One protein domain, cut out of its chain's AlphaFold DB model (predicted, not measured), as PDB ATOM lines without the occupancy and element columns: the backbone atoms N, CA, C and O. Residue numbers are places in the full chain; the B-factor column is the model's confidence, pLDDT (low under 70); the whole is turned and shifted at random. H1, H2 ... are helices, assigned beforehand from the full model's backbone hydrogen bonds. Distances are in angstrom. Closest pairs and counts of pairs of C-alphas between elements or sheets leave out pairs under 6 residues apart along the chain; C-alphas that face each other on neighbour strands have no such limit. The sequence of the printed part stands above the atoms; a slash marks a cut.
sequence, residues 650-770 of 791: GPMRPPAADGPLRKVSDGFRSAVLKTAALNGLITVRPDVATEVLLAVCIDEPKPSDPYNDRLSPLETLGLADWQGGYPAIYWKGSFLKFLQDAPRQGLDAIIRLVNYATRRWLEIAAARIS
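This is residues 650 to 770 of the 791 residues of an uncharacterized protein of Acidobacteria bacterium RIFCSPLOWO2_12_FULL_60_22 (UniProt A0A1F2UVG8). One long helix, H6, runs along the longest axis, and the short helices H1, H2, H3 and H5 cluster in the half where it begins. The other half holds unnamed stretches and the tiny H4, which touches no helix; residues 726 to 731 stick out as a loop. The printed part has 121 residues with six named helices, H1 to H6 in order, and no named strand: the class is all helix. It is compact, with a radius of gyration of the C-alphas of 15.1 A, and elongated, spanning 46 by 27 by 26 A.

H1, residues 666 to 674, only just touches the hub H3, residues 686 to 697, with 3 pairs of C-alphas within 8 A, at a steep tilt of 60 degrees; the closest C-alphas, of Arg 669 and Val 696, are 5.5 A apart. H2, residues 679 to 684, touches H3 only at the corner, closest at the C-alphas of Ile 682 and Ala 689, 5.5 A. H4, residues 708 to 711, is apart from H3. H5, residues 735 to 741, touches H2 at 38 degrees, a steep tilt, closest at the C-alphas of Phe 738 and Ile 682, 6.5 A. H6, residues 743 to 770, forms a helical hairpin with H5, at a shallow tilt of 29 degrees; the closest C-alphas, of Phe 738 and Gly 746, are 4.7 A apart. With residues 745 to 753 alone H6 touches H3, the same way at a shallow tilt of 32 degrees, closest at the C-alphas of Thr 690 and Ala 749, 5.8 A. Every O i to N i+4 pair is within hydrogen-bond range in H1, H2, H3, H5 and H6; H4 is too short for one.

H1 begins at C-alpha 666, (31.089, -32.603, -23.306), and H6 ends at C-alpha 770, (49.483, -29.316, 7.570). H6 is 40.2 A long, H3 16.4 A, H1 11.0 A, H5 10.2 A, H2 8.8 A and H4 5.3 A.

The C-alphas farthest apart, of Val 684 and Ser 770, are 47.3 A apart. The printed part has no cut, and the link from H4 to H5, 23 residues, is long. Confidence is under 70 at residue 650, residues 704 to 716, 723 to 724 and 768 to 770.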
ATOM      1  N   GLY A 650      36.438 -20.004  -3.562       63.56
ATOM      2  CA  GLY A 650      37.778 -19.436  -3.404       63.56
ATOM      3  C   GLY A 650      38.427 -19.102  -4.760       63.56
ATOM      4  O   GLY A 650      37.771 -19.208  -5.800       63.56
ATOM      5  N   PRO A 651      39.703 -18.671  -4.780       70.56
ATOM      6  CA  PRO A 651      40.366 -18.215  -6.001       70.56
ATOM      7  C   PRO A 651      40.360 -19.281  -7.110       70.56
ATOM      8  O   PRO A 651      40.370 -20.486  -6.849       70.56
ATOM      9  N   MET A 652      40.353 -18.823  -8.366       74.00
ATOM     10  CA  MET A 652      40.508 -19.697  -9.531       74.00
ATOM     11  C   MET A 652      41.847 -20.426  -9.454       74.00
ATOM     12  O   MET A 652      42.890 -19.808  -9.239       74.00
ATOM     13  N   ARG A 653      41.820 -21.744  -9.647       74.56
ATOM     14  CA  ARG A 653      43.047 -22.530  -9.775       74.56
ATOM     15  C   ARG A 653      43.795 -22.136 -11.055       74.56
ATOM     16  O   ARG A 653      43.138 -21.879 -12.065       74.56
ATOM     17  N   PRO A 654      45.138 -22.104 -11.043       76.06
ATOM     18  CA  PRO A 654      45.900 -21.907 -12.269       76.06
ATOM     19  C   PRO A 654      45.659 -23.078 -13.240       76.06
ATOM     20  O   PRO A 654      45.457 -24.209 -12.783       76.06
ATOM     21  N   PRO A 655      45.688 -22.837 -14.564       81.50
ATOM     22  CA  PRO A 655      45.602 -23.907 -15.550       81.50
ATOM     23  C   PRO A 655      46.786 -24.864 -15.425       81.50
ATOM     24  O   PRO A 655      47.930 -24.450 -15.221       81.50
ATOM     25  N   ALA A 656      46.508 -26.161 -15.546       85.94
ATOM     26  CA  ALA A 656      47.547 -27.178 -15.608       85.94
ATOM     27  C   ALA A 656      48.331 -27.060 -16.926       85.94
ATOM     28  O   ALA A 656      47.763 -26.712 -17.958       85.94
ATOM     29  N   ALA A 657      49.622 -27.405 -16.907       88.69
ATOM     30  CA  ALA A 657      50.508 -27.262 -18.067       88.69
ATOM     31  C   ALA A 657      49.994 -27.987 -19.327       88.69
ATOM     32  O   ALA A 657      50.023 -27.409 -20.411       88.69
ATOM     33  N   ASP A 658      49.477 -29.208 -19.168       91.56
ATOM     34  CA  ASP A 658      48.875 -30.011 -20.242       91.56
ATOM     35  C   ASP A 658      47.328 -29.950 -20.237       91.56
ATOM     36  O   ASP A 658      46.668 -30.657 -20.994       91.56
ATOM     37  N   GLY A 659      46.733 -29.139 -19.353       90.50
ATOM     38  CA  GLY A 659      45.283 -29.013 -19.207       90.50
ATOM     39  C   GLY A 659      44.670 -27.951 -20.123       90.50
ATOM     40  O   GLY A 659      45.390 -27.157 -20.740       90.50
ATOM     41  N   PRO A 660      43.334 -27.912 -20.214       93.62
ATOM     42  CA  PRO A 660      42.627 -26.929 -21.023       93.62
ATOM     43  C   PRO A 660      42.572 -25.568 -20.304       93.62
ATOM     44  O   PRO A 660      42.504 -25.505 -19.077       93.62
ATOM     45  N   LEU A 661      42.564 -24.457 -21.049       91.06
ATOM     46  CA  LEU A 661      42.456 -23.102 -20.479       91.06
ATOM     47  C   LEU A 661      41.024 -22.742 -20.058       91.06
ATOM     48  O   LEU A 661      40.818 -21.930 -19.157       91.06
ATOM     49  N   ARG A 662      40.030 -23.349 -20.710       89.19
ATOM     50  CA  ARG A 662      38.602 -23.195 -20.407       89.19
ATOM     51  C   ARG A 662      37.893 -24.543 -20.467       89.19
ATOM     52  O   ARG A 662      38.477 -25.536 -20.890       89.19
ATOM     53  N   LYS A 663      36.627 -24.578 -20.049       87.81
ATOM     54  CA  LYS A 663      35.821 -25.803 -20.088       87.81
ATOM     55  C   LYS A 663      35.738 -26.351 -21.518       87.81
ATOM     56  O   LYS A 663      35.283 -25.653 -22.423       87.81
ATOM     57  N   VAL A 664      36.126 -27.612 -21.686       90.00
ATOM     58  CA  VAL A 664      35.955 -28.361 -22.939       90.00
ATOM     59  C   VAL A 664      34.506 -28.832 -23.054       90.00
ATOM     60  O   VAL A 664      33.907 -29.241 -22.056       90.00
ATOM     61  N   SER A 665      33.928 -28.783 -24.256       88.69
ATOM     62  CA  SER A 665      32.558 -29.257 -24.466       88.69
ATOM     63  C   SER A 665      32.444 -30.764 -24.204       88.69
ATOM     64  O   SER A 665      33.315 -31.554 -24.583       88.69
ATOM     65  N   ASP A 666      31.337 -31.183 -23.583       87.94
ATOM     66  CA  ASP A 666      31.089 -32.603 -23.306       87.94
ATOM     67  C   ASP A 666      30.996 -33.416 -24.609       87.94
ATOM     68  O   ASP A 666      31.443 -34.563 -24.657       87.94
ATOM     69  N   GLY A 667      30.484 -32.806 -25.688       90.88
ATOM     70  CA  GLY A 667      30.463 -33.386 -27.031       90.88
ATOM     71  C   GLY A 667      31.864 -33.693 -27.562       90.88
ATOM     72  O   GLY A 667      32.119 -34.826 -27.975       90.88
ATOM     73  N   PHE A 668      32.799 -32.735 -27.496       93.62
ATOM     74  CA  PHE A 668      34.172 -32.924 -27.982       93.62
ATOM     75  C   PHE A 668      34.934 -33.936 -27.124       93.62
ATOM     76  O   PHE A 668      35.516 -34.884 -27.651       93.62
ATOM     77  N   ARG A 669      34.844 -33.821 -25.791       91.50
ATOM     78  CA  ARG A 669      35.422 -34.807 -24.862       91.50
ATOM     79  C   ARG A 669      34.902 -36.218 -25.150       91.50
ATOM     80  O   ARG A 669      35.674 -37.174 -25.178       91.50
ATOM     81  N   SER A 670      33.598 -36.355 -25.389       90.75
ATOM     82  CA  SER A 670      32.964 -37.633 -25.724       90.75
ATOM     83  C   SER A 670      33.456 -38.187 -27.064       90.75
ATOM     84  O   SER A 670      33.719 -39.383 -27.151       90.75
ATOM     85  N   ALA A 671      33.656 -37.344 -28.081       92.62
ATOM     86  CA  ALA A 671      34.213 -37.769 -29.366       92.62
ATOM     87  C   ALA A 671      35.657 -38.283 -29.228       92.62
ATOM     88  O   ALA A 671      36.005 -39.289 -29.833       92.62
ATOM     89  N   VAL A 672      36.478 -37.651 -28.384       92.88
ATOM     90  CA  VAL A 672      37.879 -38.054 -28.160       92.88
ATOM     91  C   VAL A 672      38.003 -39.330 -27.310       92.88
ATOM     92  O   VAL A 672      38.868 -40.169 -27.571       92.88
ATOM     93  N   LEU A 673      37.161 -39.485 -26.279       89.56
ATOM     94  CA  LEU A 673      37.291 -40.562 -25.286       89.56
ATOM     95  C   LEU A 673      36.366 -41.763 -25.510       89.56
ATOM     96  O   LEU A 673      36.642 -42.834 -24.978       89.56
ATOM     97  N   LYS A 674      35.245 -41.621 -26.227       86.88
ATOM     98  CA  LYS A 674      34.267 -42.715 -26.402       86.88
ATOM     99  C   LYS A 674      34.250 -43.315 -27.804       86.88
ATOM    100  O   LYS A 674      33.553 -44.307 -28.001       86.88
ATOM    101  N   THR A 675      34.966 -42.740 -28.765       86.75
ATOM    102  CA  THR A 675      34.940 -43.199 -30.160       86.75
ATOM    103  C   THR A 675      36.351 -43.358 -30.717       86.75
ATOM    104  O   THR A 675      37.336 -42.983 -30.087       86.75
ATOM    105  N   ALA A 676      36.444 -43.933 -31.915       87.50
ATOM    106  CA  ALA A 676      37.696 -44.113 -32.644       87.50
ATOM    107  C   ALA A 676      38.143 -42.851 -33.415       87.50
ATOM    108  O   ALA A 676      39.076 -42.925 -34.210       87.50
ATOM    109  N   ALA A 677      37.475 -41.707 -33.237       90.00
ATOM    110  CA  ALA A 677      37.674 -40.540 -34.095       90.00
ATOM    111  C   ALA A 677      39.079 -39.921 -33.973       90.00
ATOM    112  O   ALA A 677      39.636 -39.473 -34.972       90.00
ATOM    113  N   LEU A 678      39.697 -39.960 -32.781       93.94
ATOM    114  CA  LEU A 678      41.058 -39.442 -32.574       93.94
ATOM    115  C   LEU A 678      42.122 -40.229 -33.362       93.94
ATOM    116  O   LEU A 678      43.209 -39.710 -33.601       93.94
ATOM    117  N   ASN A 679      41.817 -41.453 -33.809       91.75
ATOM    118  CA  ASN A 679      42.768 -42.318 -34.509       91.75
ATOM    119  C   ASN A 679      43.372 -41.648 -35.746       91.75
ATOM    120  O   ASN A 679      44.559 -41.824 -35.999       91.75
ATOM    121  N   GLY A 680      42.587 -40.848 -36.477       89.56
ATOM    122  CA  GLY A 680      43.097 -40.073 -37.608       89.56
ATOM    123  C   GLY A 680      44.260 -39.173 -37.189       89.56
ATOM    124  O   GLY A 680      45.340 -39.263 -37.766       89.56
ATOM    125  N   LEU A 681      44.064 -38.382 -36.128       93.62
ATOM    126  CA  LEU A 681      45.087 -37.502 -35.553       93.62
ATOM    127  C   LEU A 681      46.303 -38.277 -35.038       93.62
ATOM    128  O   LEU A 681      47.427 -37.844 -35.265       93.62
ATOM    129  N   ILE A 682      46.093 -39.423 -34.381       95.25
ATOM    130  CA  ILE A 682      47.184 -40.277 -33.879       95.25
ATOM    131  C   ILE A 682      48.104 -40.694 -35.028       95.25
ATOM    132  O   ILE A 682      49.323 -40.624 -34.893       95.25
ATOM    133  N   THR A 683      47.532 -41.088 -36.168       92.69
ATOM    134  CA  THR A 683      48.309 -41.541 -37.324       92.69
ATOM    135  C   THR A 683      49.110 -40.408 -37.975       92.69
ATOM    136  O   THR A 683      50.258 -40.628 -38.351       92.69
ATOM    137  N   VAL A 684      48.540 -39.204 -38.126       94.81
ATOM    138  CA  VAL A 684      49.189 -38.112 -38.890       94.81
ATOM    139  C   VAL A 684      49.951 -37.081 -38.044       94.81
ATOM    140  O   VAL A 684      50.892 -36.448 -38.534       94.81
ATOM    141  N   ARG A 685      49.536 -36.865 -36.791       96.50
ATOM    142  CA  ARG A 685      50.013 -35.814 -35.871       96.50
ATOM    143  C   ARG A 685      49.966 -36.320 -34.408       96.50
ATOM    144  O   ARG A 685      49.221 -35.772 -33.591       96.50
ATOM    145  N   PRO A 686      50.760 -37.344 -34.040       96.44
ATOM    146  CA  PRO A 686      50.671 -37.993 -32.726       96.44
ATOM    147  C   PRO A 686      50.985 -37.062 -31.542       96.44
ATOM    148  O   PRO A 686      50.411 -37.223 -30.464       96.44
ATOM    149  N   ASP A 687      51.845 -36.057 -31.730       96.50
ATOM    150  CA  ASP A 687      52.182 -35.092 -30.673       96.50
ATOM    151  C   ASP A 687      50.989 -34.171 -30.353       96.50
ATOM    152  O   ASP A 687      50.647 -33.965 -29.189       96.50
ATOM    153  N   VAL A 688      50.275 -33.703 -31.383       96.50
ATOM    154  CA  VAL A 688      49.032 -32.925 -31.226       96.50
ATOM    155  C   VAL A 688      47.943 -33.788 -30.604       96.50
ATOM    156  O   VAL A 688      47.236 -33.352 -29.699       96.50
ATOM    157  N   ALA A 689      47.811 -35.034 -31.061       96.31
ATOM    158  CA  ALA A 689      46.851 -35.971 -30.496       96.31
ATOM    159  C   ALA A 689      47.097 -36.177 -28.989       96.31
ATOM    160  O   ALA A 689      46.140 -36.318 -28.228       96.31
ATOM    161  N   THR A 690      48.367 -36.181 -28.559       96.25
ATOM    162  CA  THR A 690      48.762 -36.286 -27.144       96.25
ATOM    163  C   THR A 690      48.280 -35.066 -26.373       96.25
ATOM    164  O   THR A 690      47.610 -35.214 -25.356       96.25
ATOM    165  N   GLU A 691      48.538 -33.865 -26.886       96.50
ATOM    166  CA  GLU A 691      48.064 -32.620 -26.278       96.50
ATOM    167  C   GLU A 691      46.531 -32.574 -26.161       96.50
ATOM    168  O   GLU A 691      46.001 -32.254 -25.097       96.50
ATOM    169  N   VAL A 692      45.808 -32.966 -27.214       96.44
ATOM    170  CA  VAL A 692      44.340 -33.055 -27.200       96.44
ATOM    171  C   VAL A 692      43.861 -34.066 -26.157       96.44
ATOM    172  O   VAL A 692      42.958 -33.753 -25.381       96.44
ATOM    173  N   LEU A 693      44.463 -35.258 -26.104       94.81
ATOM    174  CA  LEU A 693      44.094 -36.304 -25.149       94.81
ATOM    175  C   LEU A 693      44.307 -35.848 -23.696       94.81
ATOM    176  O   LEU A 693      43.429 -36.047 -22.858       94.81
ATOM    177  N   LEU A 694      45.437 -35.200 -23.402       94.88
ATOM    178  CA  LEU A 694      45.724 -34.650 -22.075       94.88
ATOM    179  C   LEU A 694      44.711 -33.567 -21.688       94.88
ATOM    180  O   LEU A 694      44.134 -33.626 -20.600       94.88
ATOM    181  N   ALA A 695      44.422 -32.642 -22.606       95.31
ATOM    182  CA  ALA A 695      43.498 -31.539 -22.375       95.31
ATOM    183  C   ALA A 695      42.057 -32.004 -22.102       95.31
ATOM    184  O   ALA A 695      41.350 -31.376 -21.318       95.31
ATOM    185  N   VAL A 696      41.598 -33.107 -22.707       93.50
ATOM    186  CA  VAL A 696      40.251 -33.639 -22.425       93.50
ATOM    187  C   VAL A 696      40.175 -34.453 -21.129       93.50
ATOM    188  O   VAL A 696      39.081 -34.597 -20.581       93.50
ATOM    189  N   CYS A 697      41.304 -34.992 -20.657       91.25
ATOM    190  CA  CYS A 697      41.404 -35.790 -19.433       91.25
ATOM    191  C   CYS A 697      41.647 -34.948 -18.175       91.25
ATOM    192  O   CYS A 697      41.320 -35.399 -17.079       91.25
ATOM    193  N   ILE A 698      42.232 -33.758 -18.304       91.31
ATOM    194  CA  ILE A 698      42.520 -32.852 -17.188       91.31
ATOM    195  C   ILE A 698      41.366 -31.857 -17.019       91.31
ATOM    196  O   ILE A 698      40.804 -31.366 -17.997       91.31
ATOM    197  N   ASP A 699      40.998 -31.568 -15.770       87.06
ATOM    198  CA  ASP A 699      39.947 -30.597 -15.463       87.06
ATOM    199  C   ASP A 699      40.355 -29.175 -15.873       87.06
ATOM    200  O   ASP A 699      41.507 -28.759 -15.716       87.06
ATOM    201  N   GLU A 700      39.380 -28.389 -16.326       86.25
ATOM    202  CA  GLU A 700      39.568 -26.957 -16.533       86.25
ATOM    203  C   GLU A 700      39.850 -26.201 -15.216       86.25
ATOM    204  O   GLU A 700      39.504 -26.676 -14.125       86.25
ATOM    205  N   PRO A 701      40.426 -24.985 -15.288       84.31
ATOM    206  CA  PRO A 701      40.511 -24.073 -14.155       84.31
ATOM    207  C   PRO A 701      39.148 -23.892 -13.478       84.31
ATOM    208  O   PRO A 701      38.221 -23.320 -14.049       84.31
ATOM    209  N   LYS A 702      39.029 -24.364 -12.234       77.25
ATOM    210  CA  LYS A 702      37.831 -24.209 -11.398       77.25
ATOM    211  C   LYS A 702      38.166 -23.398 -10.145       77.25
ATOM    212  O   LYS A 702      39.282 -23.534  -9.624       77.25
ATOM    213  N   PRO A 703      37.212 -22.615  -9.606       71.31
ATOM    214  CA  PRO A 703      37.356 -22.030  -8.277       71.31
ATOM    215  C   PRO A 703      37.675 -23.129  -7.258       71.31
ATOM    216  O   PRO A 703      37.172 -24.253  -7.374       71.31
ATOM    217  N   SER A 704      38.535 -22.845  -6.282       65.25
ATOM    218  CA  SER A 704      38.704 -23.750  -5.139       65.25
ATOM    219  C   SER A 704      37.398 -23.785  -4.343       65.25
ATOM    220  O   SER A 704      36.899 -22.717  -3.982       65.25
ATOM    221  N   ASP A 705      36.848 -24.963  -4.063       62.50
ATOM    222  CA  ASP A 705      35.652 -25.118  -3.230       62.50
ATOM    223  C   ASP A 705      36.089 -25.717  -1.891       62.50
ATOM    224  O   ASP A 705      36.278 -26.931  -1.796       62.50
ATOM    225  N   PRO A 706      36.250 -24.903  -0.832       56.28
ATOM    226  CA  PRO A 706      36.756 -25.380   0.447       56.28
ATOM    227  C   PRO A 706      35.861 -26.433   1.104       56.28
ATOM    228  O   PRO A 706      36.318 -27.094   2.030       56.28
ATOM    229  N   TYR A 707      34.593 -26.558   0.703       51.47
ATOM    230  CA  TYR A 707      33.638 -27.495   1.291       51.47
ATOM    231  C   TYR A 707      33.651 -28.832   0.541       51.47
ATOM    232  O   TYR A 707      33.731 -29.888   1.171       51.47
ATOM    233  N   ASN A 708      33.668 -28.793  -0.793       53.88
ATOM    234  CA  ASN A 708      33.734 -29.993  -1.630       53.88
ATOM    235  C   ASN A 708      35.145 -30.621  -1.634       53.88
ATOM    236  O   ASN A 708      35.285 -31.835  -1.488       53.88
ATOM    237  N   ASP A 709      36.200 -29.791  -1.632       53.81
ATOM    238  CA  ASP A 709      37.600 -30.230  -1.486       53.81
ATOM    239  C   ASP A 709      37.875 -30.880  -0.108       53.81
ATOM    240  O   ASP A 709      38.892 -31.552   0.068       53.81
ATOM    241  N   ARG A 710      36.986 -30.697   0.886       52.50
ATOM    242  CA  ARG A 710      37.081 -31.315   2.226       52.50
ATOM    243  C   ARG A 710      36.366 -32.662   2.337       52.50
ATOM    244  O   ARG A 710      36.844 -33.512   3.092       52.50
ATOM    245  N   LEU A 711      35.246 -32.851   1.635       45.69
ATOM    246  CA  LEU A 711      34.359 -34.012   1.799       45.69
ATOM    247  C   LEU A 711      34.714 -35.189   0.871       45.69
ATOM    248  O   LEU A 711      34.685 -36.321   1.347       45.69
ATOM    249  N   SER A 712      35.167 -34.939  -0.367       50.34
ATOM    250  CA  SER A 712      35.599 -35.994  -1.311       50.34
ATOM    251  C   SER A 712      36.944 -35.693  -2.007       50.34
ATOM    252  O   SER A 712      37.010 -35.530  -3.225       50.34
ATOM    253  N   PRO A 713      38.087 -35.673  -1.285       48.97
ATOM    254  CA  PRO A 713      39.380 -35.250  -1.853       48.97
ATOM    255  C   PRO A 713      40.012 -36.253  -2.835       48.97
ATOM    256  O   PRO A 713      41.050 -35.969  -3.425       48.97
ATOM    257  N   LEU A 714      39.437 -37.452  -2.959       49.28
ATOM    258  CA  LEU A 714      39.958 -38.555  -3.774       49.28
ATOM    259  C   LEU A 714      39.171 -38.778  -5.072       49.28
ATOM    260  O   LEU A 714      39.575 -39.626  -5.857       49.28
ATOM    261  N   GLU A 715      38.067 -38.061  -5.309       53.78
ATOM    262  CA  GLU A 715      37.133 -38.455  -6.375       53.78
ATOM    263  C   GLU A 715      37.591 -38.089  -7.789       53.78
ATOM    264  O   GLU A 715      37.265 -38.820  -8.718       53.78
ATOM    265  N   THR A 716      38.385 -37.030  -7.983       61.75
ATOM    266  CA  THR A 716      38.812 -36.646  -9.344       61.75
ATOM    267  C   THR A 716      40.292 -36.316  -9.506       61.75
ATOM    268  O   THR A 716      40.771 -36.343 -10.628       61.75
ATOM    269  N   LEU A 717      41.068 -36.040  -8.444       76.56
ATOM    270  CA  LEU A 717      42.511 -35.710  -8.532       76.56
ATOM    271  C   LEU A 717      42.862 -34.621  -9.575       76.56
ATOM    272  O   LEU A 717      43.971 -34.586 -10.101       76.56
ATOM    273  N   GLY A 718      41.929 -33.711  -9.876       78.00
ATOM    274  CA  GLY A 718      42.094 -32.704 -10.935       78.00
ATOM    275  C   GLY A 718      41.998 -33.255 -12.363       78.00
ATOM    276  O   GLY A 718      42.362 -32.548 -13.301       78.00
ATOM    277  N   LEU A 719      41.550 -34.498 -12.525       85.81
ATOM    278  CA  LEU A 719      41.116 -35.096 -13.780       85.81
ATOM    279  C   LEU A 719      39.639 -34.792 -14.007       85.81
ATOM    280  O   LEU A 719      38.859 -34.649 -13.067       85.81
ATOM    281  N   ALA A 720      39.261 -34.717 -15.270       83.38
ATOM    282  CA  ALA A 720      37.892 -34.468 -15.649       83.38
ATOM    283  C   ALA A 720      37.043 -35.738 -15.535       83.38
ATOM    284  O   ALA A 720      37.488 -36.829 -15.896       83.38
ATOM    285  N   ASP A 721      35.806 -35.598 -15.050       76.12
ATOM    286  CA  ASP A 721      34.893 -36.736 -14.925       76.12
ATOM    287  C   ASP A 721      34.593 -37.354 -16.302       76.12
ATOM    288  O   ASP A 721      34.224 -36.667 -17.266       76.12
ATOM    289  N   TRP A 722      34.746 -38.677 -16.377       77.81
ATOM    290  CA  TRP A 722      34.423 -39.495 -17.535       77.81
ATOM    291  C   TRP A 722      33.436 -40.588 -17.126       77.81
ATOM    292  O   TRP A 722      33.797 -41.749 -16.938       77.81
ATOM    293  N   GLN A 723      32.149 -40.235 -17.077       69.06
ATOM    294  CA  GLN A 723      31.067 -41.144 -16.664       69.06
ATOM    295  C   GLN A 723      30.988 -42.464 -17.461       69.06
ATOM    296  O   GLN A 723      30.480 -43.459 -16.961       69.06
ATOM    297  N   GLY A 724      31.497 -42.504 -18.703       68.31
ATOM    298  CA  GLY A 724      31.560 -43.734 -19.518       68.31
ATOM    299  C   GLY A 724      32.837 -44.567 -19.331       68.31
ATOM    300  O   GLY A 724      32.960 -45.658 -19.899       68.31
ATOM    301  N   GLY A 725      33.795 -44.054 -18.561       70.31
ATOM    302  CA  GLY A 725      35.108 -44.648 -18.349       70.31
ATOM    303  C   GLY A 725      35.086 -45.886 -17.466       70.31
ATOM    304  O   GLY A 725      35.967 -46.723 -17.602       70.31
ATOM    305  N   TYR A 726      34.064 -46.059 -16.624       74.75
ATOM    306  CA  TYR A 726      33.942 -47.218 -15.740       74.75
ATOM    307  C   TYR A 726      33.209 -48.401 -16.414       74.75
ATOM    308  O   TYR A 726      32.225 -48.184 -17.122       74.75
ATOM    309  N   PRO A 727      33.667 -49.657 -16.243       78.88
ATOM    310  CA  PRO A 727      34.965 -50.034 -15.681       78.88
ATOM    311  C   PRO A 727      36.113 -49.562 -16.582       78.88
ATOM    312  O   PRO A 727      35.959 -49.539 -17.809       78.88
ATOM    313  N   ALA A 728      37.236 -49.186 -15.961       78.00
ATOM    314  CA  ALA A 728      38.451 -48.787 -16.660       78.00
ATOM    315  C   ALA A 728      39.074 -50.023 -17.314       78.00
ATOM    316  O   ALA A 728      39.579 -50.910 -16.627       78.00
ATOM    317  N   ILE A 729      38.993 -50.104 -18.640       81.56
ATOM    318  CA  ILE A 729      39.503 -51.237 -19.409       81.56
ATOM    319  C   ILE A 729      40.296 -50.720 -20.605       81.56
ATOM    320  O   ILE A 729      39.933 -49.711 -21.203       81.56
ATOM    321  N   TYR A 730      41.371 -51.425 -20.958       80.62
ATOM    322  CA  TYR A 730      42.354 -50.997 -21.951       80.62
ATOM    323  C   TYR A 730      41.777 -50.725 -23.351       80.62
ATOM    324  O   TYR A 730      42.330 -49.900 -24.066       80.62
ATOM    325  N   TRP A 731      40.665 -51.357 -23.748       77.69
ATOM    326  CA  TRP A 731      40.008 -51.090 -25.038       77.69
ATOM    327  C   TRP A 731      39.076 -49.867 -25.034       77.69
ATOM    328  O   TRP A 731      38.492 -49.548 -26.068       77.69
ATOM    329  N   LYS A 732      38.896 -49.183 -23.894       81.50
ATOM    330  CA  LYS A 732      38.132 -47.931 -23.828       81.50
ATOM    331  C   LYS A 732      39.035 -46.721 -24.065       81.50
ATOM    332  O   LYS A 732      40.115 -46.604 -23.488       81.50
ATOM    333  N   GLY A 733      38.521 -45.771 -24.839       82.31
ATOM    334  CA  GLY A 733      39.245 -44.561 -25.209       82.31
ATOM    335  C   GLY A 733      40.392 -44.814 -26.178       82.31
ATOM    336  O   GLY A 733      40.558 -45.902 -26.724       82.31
ATOM    337  N   SER A 734      41.184 -43.771 -26.401       84.94
ATOM    338  CA  SER A 734      42.192 -43.751 -27.466       84.94
ATOM    339  C   SER A 734      43.555 -44.334 -27.052       84.94
ATOM    340  O   SER A 734      44.455 -44.447 -27.880       84.94
ATOM    341  N   PHE A 735      43.724 -44.735 -25.784       88.44
ATOM    342  CA  PHE A 735      45.015 -45.145 -25.211       88.44
ATOM    343  C   PHE A 735      45.623 -46.386 -25.878       88.44
ATOM    344  O   PHE A 735      46.807 -46.377 -26.213       88.44
ATOM    345  N   LEU A 736      44.836 -47.445 -26.111       89.44
ATOM    346  CA  LEU A 736      45.343 -48.656 -26.768       89.44
ATOM    347  C   LEU A 736      45.829 -48.361 -28.187       89.44
ATOM    348  O   LEU A 736      46.904 -48.815 -28.573       89.44
ATOM    349  N   LYS A 737      45.064 -47.572 -28.948       87.62
ATOM    350  CA  LYS A 737      45.433 -47.221 -30.320       87.62
ATOM    351  C   LYS A 737      46.691 -46.355 -30.366       87.62
ATOM    352  O   LYS A 737      47.549 -46.583 -31.209       87.62
ATOM    353  N   PHE A 738      46.848 -45.441 -29.412       89.38
ATOM    354  CA  PHE A 738      48.094 -44.705 -29.199       89.38
ATOM    355  C   PHE A 738      49.290 -45.629 -28.977       89.38
ATOM    356  O   PHE A 738      50.323 -45.453 -29.610       89.38
ATOM    357  N   LEU A 739      49.155 -46.632 -28.105       92.56
ATOM    358  CA  LEU A 739      50.231 -47.588 -27.836       92.56
ATOM    359  C   LEU A 739      50.560 -48.471 -29.049       92.56
ATOM    360  O   LEU A 739      51.702 -48.899 -29.186       92.56
ATOM    361  N   GLN A 740      49.584 -48.735 -29.920       93.06
ATOM    362  CA  GLN A 740      49.766 -49.523 -31.142       93.06
ATOM    363  C   GLN A 740      50.422 -48.720 -32.273       93.06
ATOM    364  O   GLN A 740      51.376 -49.200 -32.879       93.06
ATOM    365  N   ASP A 741      49.934 -47.508 -32.547       92.69
ATOM    366  CA  ASP A 741      50.337 -46.728 -33.725       92.69
ATOM    367  C   ASP A 741      51.469 -45.731 -33.429       92.69
ATOM    368  O   ASP A 741      52.299 -45.460 -34.293       92.69
ATOM    369  N   ALA A 742      51.517 -45.182 -32.211       95.06
ATOM    370  CA  ALA A 742      52.475 -44.159 -31.787       95.06
ATOM    371  C   ALA A 742      52.964 -44.419 -30.343       95.06
ATOM    372  O   ALA A 742      52.704 -43.621 -29.436       95.06
ATOM    373  N   PRO A 743      53.681 -45.535 -30.092       95.44
ATOM    374  CA  PRO A 743      53.953 -46.037 -28.741       95.44
ATOM    375  C   PRO A 743      54.692 -45.043 -27.842       95.44
ATOM    376  O   PRO A 743      54.424 -44.985 -26.644       95.44
ATOM    377  N   ARG A 744      55.608 -44.242 -28.402       96.25
ATOM    378  CA  ARG A 744      56.361 -43.233 -27.639       96.25
ATOM    379  C   ARG A 744      55.434 -42.153 -27.087       96.25
ATOM    380  O   ARG A 744      55.454 -41.898 -25.889       96.25
ATOM    381  N   GLN A 745      54.605 -41.570 -27.948       95.81
ATOM    382  CA  GLN A 745      53.621 -40.554 -27.582       95.81
ATOM    383  C   GLN A 745      52.533 -41.116 -26.665       95.81
ATOM    384  O   GLN A 745      52.166 -40.480 -25.683       95.81
ATOM    385  N   GLY A 746      52.070 -42.343 -26.927       93.25
ATOM    386  CA  GLY A 746      51.105 -43.025 -26.066       93.25
ATOM    387  C   GLY A 746      51.619 -43.218 -24.639       93.25
ATOM    388  O   GLY A 746      50.915 -42.901 -23.680       93.25
ATOM    389  N   LEU A 747      52.861 -43.687 -24.487       95.06
ATOM    390  CA  LEU A 747      53.505 -43.809 -23.177       95.06
ATOM    391  C   LEU A 747      53.711 -42.445 -22.513       95.06
ATOM    392  O   LEU A 747      53.427 -42.315 -21.326       95.06
ATOM    393  N   ASP A 748      54.159 -41.435 -23.260       95.06
ATOM    394  CA  ASP A 748      54.341 -40.075 -22.742       95.06
ATOM    395  C   ASP A 748      53.024 -39.490 -22.203       95.06
ATOM    396  O   ASP A 748      52.978 -39.036 -21.061       95.06
ATOM    397  N   ALA A 749      51.922 -39.602 -22.954       93.62
ATOM    398  CA  ALA A 749      50.598 -39.161 -22.513       93.62
ATOM    399  C   ALA A 749      50.170 -39.845 -21.201       93.62
ATOM    400  O   ALA A 749      49.740 -39.179 -20.255       93.62
ATOM    401  N   ILE A 750      50.328 -41.170 -21.111       93.44
ATOM    402  CA  ILE A 750      49.986 -41.944 -19.907       93.44
ATOM    403  C   ILE A 750      50.846 -41.500 -18.721       93.44
ATOM    404  O   ILE A 750      50.316 -41.224 -17.644       93.44
ATOM    405  N   ILE A 751      52.162 -41.393 -18.910       95.19
ATOM    406  CA  ILE A 751      53.100 -40.985 -17.860       95.19
ATOM    407  C   ILE A 751      52.768 -39.573 -17.369       95.19
ATOM    408  O   ILE A 751      52.743 -39.341 -16.159       95.19
ATOM    409  N   ARG A 752      52.464 -38.632 -18.269       95.06
ATOM    410  CA  ARG A 752      52.075 -37.263 -17.902       95.06
ATOM    411  C   ARG A 752      50.776 -37.223 -17.105       95.06
ATOM    412  O   ARG A 752      50.750 -36.547 -16.076       95.06
ATOM    413  N   LEU A 753      49.748 -37.980 -17.504       92.12
ATOM    414  CA  LEU A 753      48.487 -38.077 -16.753       92.12
ATOM    415  C   LEU A 753      48.693 -38.664 -15.359       92.12
ATOM    416  O   LEU A 753      48.213 -38.091 -14.380       92.12
ATOM    417  N   VAL A 754      49.436 -39.769 -15.254       92.44
ATOM    418  CA  VAL A 754      49.744 -40.404 -13.965       92.44
ATOM    419  C   VAL A 754      50.526 -39.434 -13.085       92.44
ATOM    420  O   VAL A 754      50.105 -39.155 -11.968       92.44
ATOM    421  N   ASN A 755      51.597 -38.828 -13.601       93.88
ATOM    422  CA  ASN A 755      52.402 -37.861 -12.857       93.88
ATOM    423  C   ASN A 755      51.601 -36.627 -12.433       93.88
ATOM    424  O   ASN A 755      51.881 -36.043 -11.384       93.88
ATOM    425  N   TYR A 756      50.646 -36.177 -13.246       91.44
ATOM    426  CA  TYR A 756      49.748 -35.083 -12.891       91.44
ATOM    427  C   TYR A 756      48.818 -35.487 -11.740       91.44
ATOM    428  O   TYR A 756      48.808 -34.816 -10.706       91.44
ATOM    429  N   ALA A 757      48.125 -36.621 -11.855       88.38
ATOM    430  CA  ALA A 757      47.249 -37.134 -10.802       88.38
ATOM    431  C   ALA A 757      48.017 -37.408  -9.494       88.38
ATOM    432  O   ALA A 757      47.546 -37.055  -8.413       88.38
ATOM    433  N   THR A 758      49.234 -37.960  -9.576       89.69
ATOM    434  CA  THR A 758      50.117 -38.182  -8.421       89.69
ATOM    435  C   THR A 758      50.527 -36.868  -7.760       89.69
ATOM    436  O   THR A 758      50.471 -36.769  -6.536       89.69
ATOM    437  N   ARG A 759      50.890 -35.833  -8.534       87.31
ATOM    438  CA  ARG A 759      51.199 -34.499  -7.985       87.31
ATOM    439  C   ARG A 759      49.997 -33.900  -7.258       87.31
ATOM    440  O   ARG A 759      50.138 -33.453  -6.124       87.31
ATOM    441  N   ARG A 760      48.805 -33.977  -7.853       83.38
ATOM    442  CA  ARG A 760      47.558 -33.508  -7.228       83.38
ATOM    443  C   ARG A 760      47.230 -34.272  -5.950       83.38
ATOM    444  O   ARG A 760      46.855 -33.662  -4.951       83.38
ATOM    445  N   TRP A 761      47.424 -35.586  -5.947       82.94
ATOM    446  CA  TRP A 761      47.273 -36.402  -4.747       82.94
ATOM    447  C   TRP A 761      48.254 -35.989  -3.638       82.94
ATOM    448  O   TRP A 761      47.837 -35.829  -2.491       82.94
ATOM    449  N   LEU A 762      49.529 -35.749  -3.973       83.81
ATOM    450  CA  LEU A 762      50.545 -35.277  -3.025       83.81
ATOM    451  C   LEU A 762      50.200 -33.900  -2.443       83.81
ATOM    452  O   LEU A 762      50.321 -33.713  -1.235       83.81
ATOM    453  N   GLU A 763      49.732 -32.955  -3.263       79.50
ATOM    454  CA  GLU A 763      49.293 -31.625  -2.812       79.50
ATOM    455  C   GLU A 763      48.139 -31.722  -1.800       79.50
ATOM    456  O   GLU A 763      48.169 -31.085  -0.744       79.50
ATOM    457  N   ILE A 764      47.151 -32.576  -2.081       73.06
ATOM    458  CA  ILE A 764      46.011 -32.831  -1.189       73.06
ATOM    459  C   ILE A 764      46.472 -33.514   0.109       73.06
ATOM    460  O   ILE A 764      46.027 -33.152   1.205       73.06
ATOM    461  N   ALA A 765      47.375 -34.493   0.012       74.38
ATOM    462  CA  ALA A 765      47.938 -35.187   1.168       74.38
ATOM    463  C   ALA A 765      48.753 -34.237   2.064       74.38
ATOM    464  O   ALA A 765      48.574 -34.242   3.284       74.38
ATOM    465  N   ALA A 766      49.583 -33.375   1.473       75.88
ATOM    466  CA  ALA A 766      50.370 -32.371   2.185       75.88
ATOM    467  C   ALA A 766      49.478 -31.341   2.895       75.88
ATOM    468  O   ALA A 766      49.685 -31.059   4.079       75.88
ATOM    469  N   ALA A 767      48.429 -30.845   2.226       70.19
ATOM    470  CA  ALA A 767      47.449 -29.941   2.831       70.19
ATOM    471  C   ALA A 767      46.757 -30.569   4.057       70.19
ATOM    472  O   ALA A 767      46.589 -29.914   5.089       70.19
ATOM    473  N   ARG A 768      46.423 -31.867   3.999       66.06
ATOM    474  CA  ARG A 768      45.848 -32.615   5.135       66.06
ATOM    475  C   ARG A 768      46.811 -32.755   6.313       66.06
ATOM    476  O   ARG A 768      46.379 -32.640   7.461       66.06
ATOM    477  N   ILE A 769      48.092 -33.015   6.049       68.88
ATOM    478  CA  ILE A 769      49.118 -33.125   7.097       68.88
ATOM    479  C   ILE A 769      49.290 -31.773   7.798       68.88
ATOM    480  O   ILE A 769      49.233 -31.721   9.027       68.88
ATOM    481  N   SER A 770      49.380 -30.680   7.032       63.41
ATOM    482  CA  SER A 770      49.483 -29.316   7.570       63.41
ATOM    483  C   SER A 770      48.271 -28.913   8.421       63.41
ATOM    484  O   SER A 770      48.427 -28.214   9.422       63.41
TER     485      SER A 770